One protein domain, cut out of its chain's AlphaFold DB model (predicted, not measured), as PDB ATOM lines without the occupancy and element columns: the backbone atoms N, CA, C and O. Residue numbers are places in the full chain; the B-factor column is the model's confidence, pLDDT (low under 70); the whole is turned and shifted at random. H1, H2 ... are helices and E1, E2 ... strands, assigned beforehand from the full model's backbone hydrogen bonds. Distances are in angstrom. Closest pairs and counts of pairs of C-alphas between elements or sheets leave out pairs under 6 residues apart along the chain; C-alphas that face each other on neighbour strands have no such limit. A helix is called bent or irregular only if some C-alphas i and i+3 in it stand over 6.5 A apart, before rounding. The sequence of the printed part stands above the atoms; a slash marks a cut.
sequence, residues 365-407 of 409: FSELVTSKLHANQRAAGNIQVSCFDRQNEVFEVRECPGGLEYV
ATOM      1  N   PHE A 365     138.151 107.148 151.802       86.94
ATOM      2  CA  PHE A 365     137.427 105.977 152.304       86.94
ATOM      3  C   PHE A 365     138.324 105.034 153.112       86.94
ATOM      4  O   PHE A 365     139.558 105.062 153.014       86.94
ATOM      5  N   SER A 366     137.688 104.144 153.886       86.81
ATOM      6  CA  SER A 366     138.379 103.036 154.553       86.81
ATOM      7  C   SER A 366     139.105 102.152 153.538       86.81
ATOM      8  O   SER A 366     138.799 102.152 152.340       86.81
ATOM      9  N   GLU A 367     140.088 101.390 154.007       88.81
ATOM     10  CA  GLU A 367     140.884 100.514 153.147       88.81
ATOM     11  C   GLU A 367     140.024  99.501 152.412       88.81
ATOM     12  O   GLU A 367     140.146  99.330 151.198       88.81
ATOM     13  N   LEU A 368     139.104  98.884 153.149       88.62
ATOM     14  CA  LEU A 368     138.167  97.912 152.627       88.62
ATOM     15  C   LEU A 368     137.294  98.511 151.524       88.62
ATOM     16  O   LEU A 368     137.149  97.907 150.463       88.62
ATOM     17  N   VAL A 369     136.726  99.698 151.760       87.31
ATOM     18  CA  VAL A 369     135.859 100.366 150.782       87.31
ATOM     19  C   VAL A 369     136.662 100.766 149.551       87.31
ATOM     20  O   VAL A 369     136.251 100.451 148.441       87.31
ATOM     21  N   THR A 370     137.840 101.365 149.734       89.81
ATOM     22  CA  THR A 370     138.745 101.733 148.630       89.81
ATOM     23  C   THR A 370     139.100 100.506 147.787       89.81
ATOM     24  O   THR A 370     138.972 100.516 146.565       89.81
ATOM     25  N   SER A 371     139.469  99.403 148.442       90.88
ATOM     26  CA  SER A 371     139.813  98.148 147.771       90.88
ATOM     27  C   SER A 371     138.628  97.566 147.009       90.88
ATOM     28  O   SER A 371     138.792  97.083 145.887       90.88
ATOM     29  N   LYS A 372     137.423  97.630 147.591       90.00
ATOM     30  CA  LYS A 372     136.204  97.135 146.951       90.00
ATOM     31  C   LYS A 372     135.792  98.004 145.767       90.00
ATOM     32  O   LYS A 372     135.420  97.449 144.740       90.00
ATOM     33  N   LEU A 373     135.920  99.327 145.876       89.81
ATOM     34  CA  LEU A 373     135.694 100.262 144.775       89.81
ATOM     35  C   LEU A 373     136.654  99.979 143.621       89.81
ATOM     36  O   LEU A 373     136.196  99.773 142.504       89.81
ATOM     37  N   HIS A 374     137.956  99.848 143.886       90.69
ATOM     38  CA  HIS A 374     138.929  99.505 142.848       90.69
ATOM     39  C   HIS A 374     138.660  98.127 142.224       90.69
ATOM     40  O   HIS A 374     138.801  97.961 141.017       90.69
ATOM     41  N   ALA A 375     138.270  97.128 143.022       90.12
ATOM     42  CA  ALA A 375     137.912  95.807 142.505       90.12
ATOM     43  C   ALA A 375     136.672  95.862 141.604       90.12
ATOM     44  O   ALA A 375     136.687  95.290 140.518       90.12
ATOM     45  N   ASN A 376     135.635  96.584 142.030       88.56
ATOM     46  CA  ASN A 376     134.419  96.772 141.249       88.56
ATOM     47  C   ASN A 376     134.693  97.586 139.977       88.56
ATOM     48  O   ASN A 376     134.170  97.239 138.931       88.56
ATOM     49  N   GLN A 377     135.545  98.614 140.032       87.88
ATOM     50  CA  GLN A 377     135.936  99.407 138.864       87.88
ATOM     51  C   GLN A 377     136.722  98.573 137.846       87.88
ATOM     52  O   GLN A 377     136.480  98.685 136.650       87.88
ATOM     53  N   ARG A 378     137.622  97.694 138.309       86.75
ATOM     54  CA  ARG A 378     138.313  96.740 137.427       86.75
ATOM     55  C   ARG A 378     137.345  95.753 136.781       86.75
ATOM     56  O   ARG A 378     137.460  95.515 135.588       86.75
ATOM     57  N   ALA A 379     136.398  95.208 137.547       83.75
ATOM     58  CA  ALA A 379     135.380  94.304 137.010       83.75
ATOM     59  C   ALA A 379     134.464  95.017 136.000       83.75
ATOM     60  O   ALA A 379     134.201  94.488 134.926       83.75
ATOM     61  N   ALA A 380     134.054  96.251 136.307       82.06
ATOM     62  CA  ALA A 380     133.240  97.080 135.426       82.06
ATOM     63  C   ALA A 380     133.981  97.538 134.163       82.06
ATOM     64  O   ALA A 380     133.333  97.851 133.175       82.06
ATOM     65  N   GLY A 381     135.318  97.546 134.157       78.50
ATOM     66  CA  GLY A 381     136.107  97.856 132.961       78.50
ATOM     67  C   GLY A 381     135.841  96.912 131.782       78.50
ATOM     68  O   GLY A 381     136.051  97.303 130.640       78.50
ATOM     69  N   ASN A 382     135.331  95.705 132.054       76.50
ATOM     70  CA  ASN A 382     134.926  94.736 131.036       76.50
ATOM     71  C   ASN A 382     133.428  94.808 130.704       76.50
ATOM     72  O   ASN A 382     132.957  94.033 129.879       76.50
ATOM     73  N   ILE A 383     132.675  95.704 131.345       80.38
ATOM     74  CA  ILE A 383     131.233  95.846 131.167       80.38
ATOM     75  C   ILE A 383     130.968  97.066 130.285       80.38
ATOM     76  O   ILE A 383     131.229  98.206 130.667       80.38
ATOM     77  N   GLN A 384     130.419  96.826 129.102       77.88
ATOM     78  CA  GLN A 384     129.936  97.854 128.197       77.88
ATOM     79  C   GLN A 384     128.437  98.056 128.424       77.88
ATOM     80  O   GLN A 384     127.653  97.123 128.274       77.88
ATOM     81  N   VAL A 385     128.040  99.276 128.785       79.94
ATOM     82  CA  VAL A 385     126.629  99.647 128.951       79.94
ATOM     83  C   VAL A 385     126.217 100.545 127.788       79.94
ATOM     84  O   VAL A 385     126.765 101.635 127.621       79.94
ATOM     85  N   SER A 386     125.253 100.094 126.993       79.88
ATOM     86  CA  SER A 386     124.690 100.821 125.855       79.88
ATOM     87  C   SER A 386     123.267 101.261 126.196       79.88
ATOM     88  O   SER A 386     122.452 100.453 126.629       79.88
ATOM     89  N   CYS A 387     122.936 102.540 126.011       77.81
ATOM     90  CA  CYS A 387     121.559 103.015 126.177       77.81
ATOM     91  C   CYS A 387     120.702 102.463 125.031       77.81
ATOM     92  O   CYS A 387     120.896 102.871 123.886       77.81
ATOM     93  N   PHE A 388     119.783 101.546 125.336       77.19
ATOM     94  CA  PHE A 388     118.914 100.917 124.342       77.19
ATOM     95  C   PHE A 388     117.633 101.735 124.142       77.19
ATOM     96  O   PHE A 388     117.255 102.023 123.009       77.19
ATOM     97  N   ASP A 389     117.029 102.208 125.239       79.44
ATOM     98  CA  ASP A 389     115.885 103.121 125.221       79.44
ATOM     99  C   ASP A 389     115.992 104.142 126.362       79.44
ATOM    100  O   ASP A 389     115.886 103.816 127.543       79.44
ATOM    101  N   ARG A 390     116.191 105.411 125.997       75.06
ATOM    102  CA  ARG A 390     116.377 106.504 126.957       75.06
ATOM    103  C   ARG A 390     115.075 106.964 127.616       75.06
ATOM    104  O   ARG A 390     115.144 107.565 128.682       75.06
ATOM    105  N   GLN A 391     113.916 106.744 126.992       78.88
ATOM    106  CA  GLN A 391     112.626 107.163 127.556       78.88
ATOM    107  C   GLN A 391     112.136 106.195 128.633       78.88
ATOM    108  O   GLN A 391     111.506 106.635 129.589       78.88
ATOM    109  N   ASN A 392     112.470 104.910 128.496       80.88
ATOM    110  CA  ASN A 392     112.107 103.855 129.445       80.88
ATOM    111  C   ASN A 392     113.264 103.441 130.373       80.88
ATOM    112  O   ASN A 392     113.123 102.483 131.122       80.88
ATOM    113  N   GLU A 393     114.399 104.148 130.318       80.81
ATOM    114  CA  GLU A 393     115.613 103.858 131.103       80.81
ATOM    115  C   GLU A 393     116.147 102.421 130.913       80.81
ATOM    116  O   GLU A 393     116.692 101.821 131.838       80.81
ATOM    117  N   VAL A 394     116.035 101.875 129.696       78.81
ATOM    118  CA  VAL A 394     116.505 100.522 129.360       78.81
ATOM    119  C   VAL A 394     117.933 100.579 128.829       78.81
ATOM    120  O   VAL A 394     118.242 101.277 127.852       78.81
ATOM    121  N   PHE A 395     118.811  99.795 129.449       81.50
ATOM    122  CA  PHE A 395     120.225  99.711 129.105       81.50
ATOM    123  C   PHE A 395     120.609  98.273 128.761       81.50
ATOM    124  O   PHE A 395     120.309  97.337 129.495       81.50
ATOM    125  N   GLU A 396     121.327  98.099 127.659       81.56
ATOM    126  CA  GLU A 396     121.958  96.836 127.302       81.56
ATOM    127  C   GLU A 396     123.328  96.753 127.988       81.56
ATOM    128  O   GLU A 396     124.151  97.661 127.856       81.56
ATOM    129  N   VAL A 397     123.583  95.665 128.714       78.88
ATOM    130  CA  VAL A 397     124.831  95.445 129.453       78.88
ATOM    131  C   VAL A 397     125.555  94.243 128.851       78.88
ATOM    132  O   VAL A 397     125.089  93.114 128.963       78.88
ATOM    133  N   ARG A 398     126.709  94.467 128.214       73.38
ATOM    134  CA  ARG A 398     127.543  93.409 127.621       73.38
ATOM    135  C   ARG A 398     128.857  93.262 128.375       73.38
ATOM    136  O   ARG A 398     129.533  94.253 128.627       73.38
ATOM    137  N   GLU A 399     129.258  92.032 128.681       73.69
ATOM    138  CA  GLU A 399     130.580  91.736 129.244       73.69
ATOM    139  C   GLU A 399     131.555  91.324 128.122       73.69
ATOM    140  O   GLU A 399     131.399  90.285 127.476       73.69
ATOM    141  N   CYS A 400     132.564  92.149 127.844       62.47
ATOM    142  CA  CYS A 400     133.581  91.883 126.827       62.47
ATOM    143  C   CYS A 400     134.621  90.852 127.314       62.47
ATOM    144  O   CYS A 400     135.003  90.833 128.481       62.47
ATOM    145  N   PRO A 401     135.203  90.081 126.383       54.25
ATOM    146  CA  PRO A 401     134.881  88.676 126.182       54.25
ATOM    147  C   PRO A 401     135.144  87.786 127.412       54.25
ATOM    148  O   PRO A 401     136.273  87.418 127.732       54.25
ATOM    149  N   GLY A 402     134.027  87.352 127.991       48.53
ATOM    150  CA  GLY A 402     133.843  86.112 128.743       48.53
ATOM    151  C   GLY A 402     132.502  85.440 128.408       48.53
ATOM    152  O   GLY A 402     131.999  84.682 129.220       48.53
ATOM    153  N   GLY A 403     131.905  85.729 127.242       48.16
ATOM    154  CA  GLY A 403     130.840  84.916 126.636       48.16
ATOM    155  C   GLY A 403     129.526  84.760 127.412       48.16
ATOM    156  O   GLY A 403     128.871  83.736 127.236       48.16
ATOM    157  N   LEU A 404     129.128  85.723 128.246       48.28
ATOM    158  CA  LEU A 404     127.820  85.720 128.906       48.28
ATOM    159  C   LEU A 404     127.125  87.071 128.701       48.28
ATOM    160  O   LEU A 404     127.529  88.093 129.250       48.28
ATOM    161  N   GLU A 405     126.086  87.064 127.870       43.72
ATOM    162  CA  GLU A 405     125.149  88.175 127.709       43.72
ATOM    163  C   GLU A 405     124.053  88.045 128.774       43.72
ATOM    164  O   GLU A 405     123.438  86.985 128.915       43.72
ATOM    165  N   TYR A 406     123.798  89.117 129.524       48.25
ATOM    166  CA  TYR A 406     122.662  89.203 130.437       48.25
ATOM    167  C   TYR A 406     121.760  90.345 129.979       48.25
ATOM    168  O   TYR A 406     122.167  91.505 129.983       48.25
ATOM    169  N   VAL A 407     120.527  90.015 129.599       38.75
ATOM    170  CA  VAL A 407     119.458  91.004 129.436       38.75
ATOM    171  C   VAL A 407     118.928  91.316 130.832       38.75
ATOM    172  O   VAL A 407     118.541  90.403 131.565       38.75
TER     173      VAL A 407
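What this domain is: This is residues 365 to 407 of the 409 residues of the protein "uncharacterized protein LOC107494476" of Arachis duranensis (UniProt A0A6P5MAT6). A single helix, H1, and a two-stranded hairpin, E1 and E2, are set end to end as a wide V, with a bare helical arm on one side and a narrow ribbon of two strands on the other. After E2 the last residues turn and fold back beside it, on the side away from E1, and a short pairing of residues 405 to 406 with residues 397 to 398 of E2 ties this tail to the ribbon. Residues 366 to 372, of which 367 to 372 belong to H1, stand free and stick out at the far end of the arm. The printed part has 43 residues with one named helix and two named strands, in the order H1, E1, E2; the sheet has the order E1 - E2 and is antiparallel, and the class is mixed, helices and strands. The whole is only just loose, close to extended, with a radius of gyration of the C-alphas of 13.6 A, and its flat outline spans 38 by 27 by 12 A.

How they stand to each other: From the first residue the printed part soon enters H1, residues 367 to 380, in which every O i to N i+4 pair is within hydrogen-bond range. H1 is not bent. A tight link of 2 residues, 381 and 382, joins H1 to E1, residues 383 to 389. A tight link of 4 residues, 390 to 393, then joins E1 to E2, residues 394 to 399. E1 and E2 form a hairpin, antiparallel neighbours with an angle of 157 degrees between their N-to-C directions. Near the open end of the hairpin the C-alphas of Ile 383 and Glu 399 face each other at 4.6 A, and near its turn those of Asp 389 and Val 394 face each other at 4.9 A. Between these places, N 386 and O 396 are within hydrogen-bond range at 2.8 A, and N 396 and O 386 are also 2.8 A apart. Nearer the turn, N 394 and O 389 are within hydrogen-bond range at 2.9 A. H1 and E2 are apart, with no C-alpha of the one within 8 A of the other. Beyond E2, residues 405 to 406 pair antiparallel with residues 397 to 398 of E2, a stretch too short to be named as a strand.

Where its parts are: H1 has 14 residues, Glu 367 to Ala 380, and measures 19.6 A from first to last C-alpha. It begins at C-alpha 367, (140.884, 100.514, 153.147), and ends at C-alpha 380, (133.240, 97.080, 135.426). E1 has 7 residues, Ile 383 to Asp 389, and is the longest strand by residues, 18.0 A from first to last C-alpha. E2 has 6 residues, Val 394 to Glu 399, and is 16.6 A long from first to last C-alpha, ending at C-alpha 399, (130.580, 91.736, 129.244).

The domain as a whole: The two C-alphas farthest apart in the domain are those of Glu 367 and Gln 391, 38.7 A apart, the first in H1 and the second in the link between E1 and E2. The first and last printed C-alphas, of Phe 365 and Val 407, are 32.7 A apart. The printed residues run from 365 to 407 without a cut, and neither of the two links between named elements is long. The mean pLDDT of the printed part is 76.6; it is 88 over H1, 79 over E1 and 78 over E2. Confidence is low, under 70, in residues 400 to 407, the tail that follows E2.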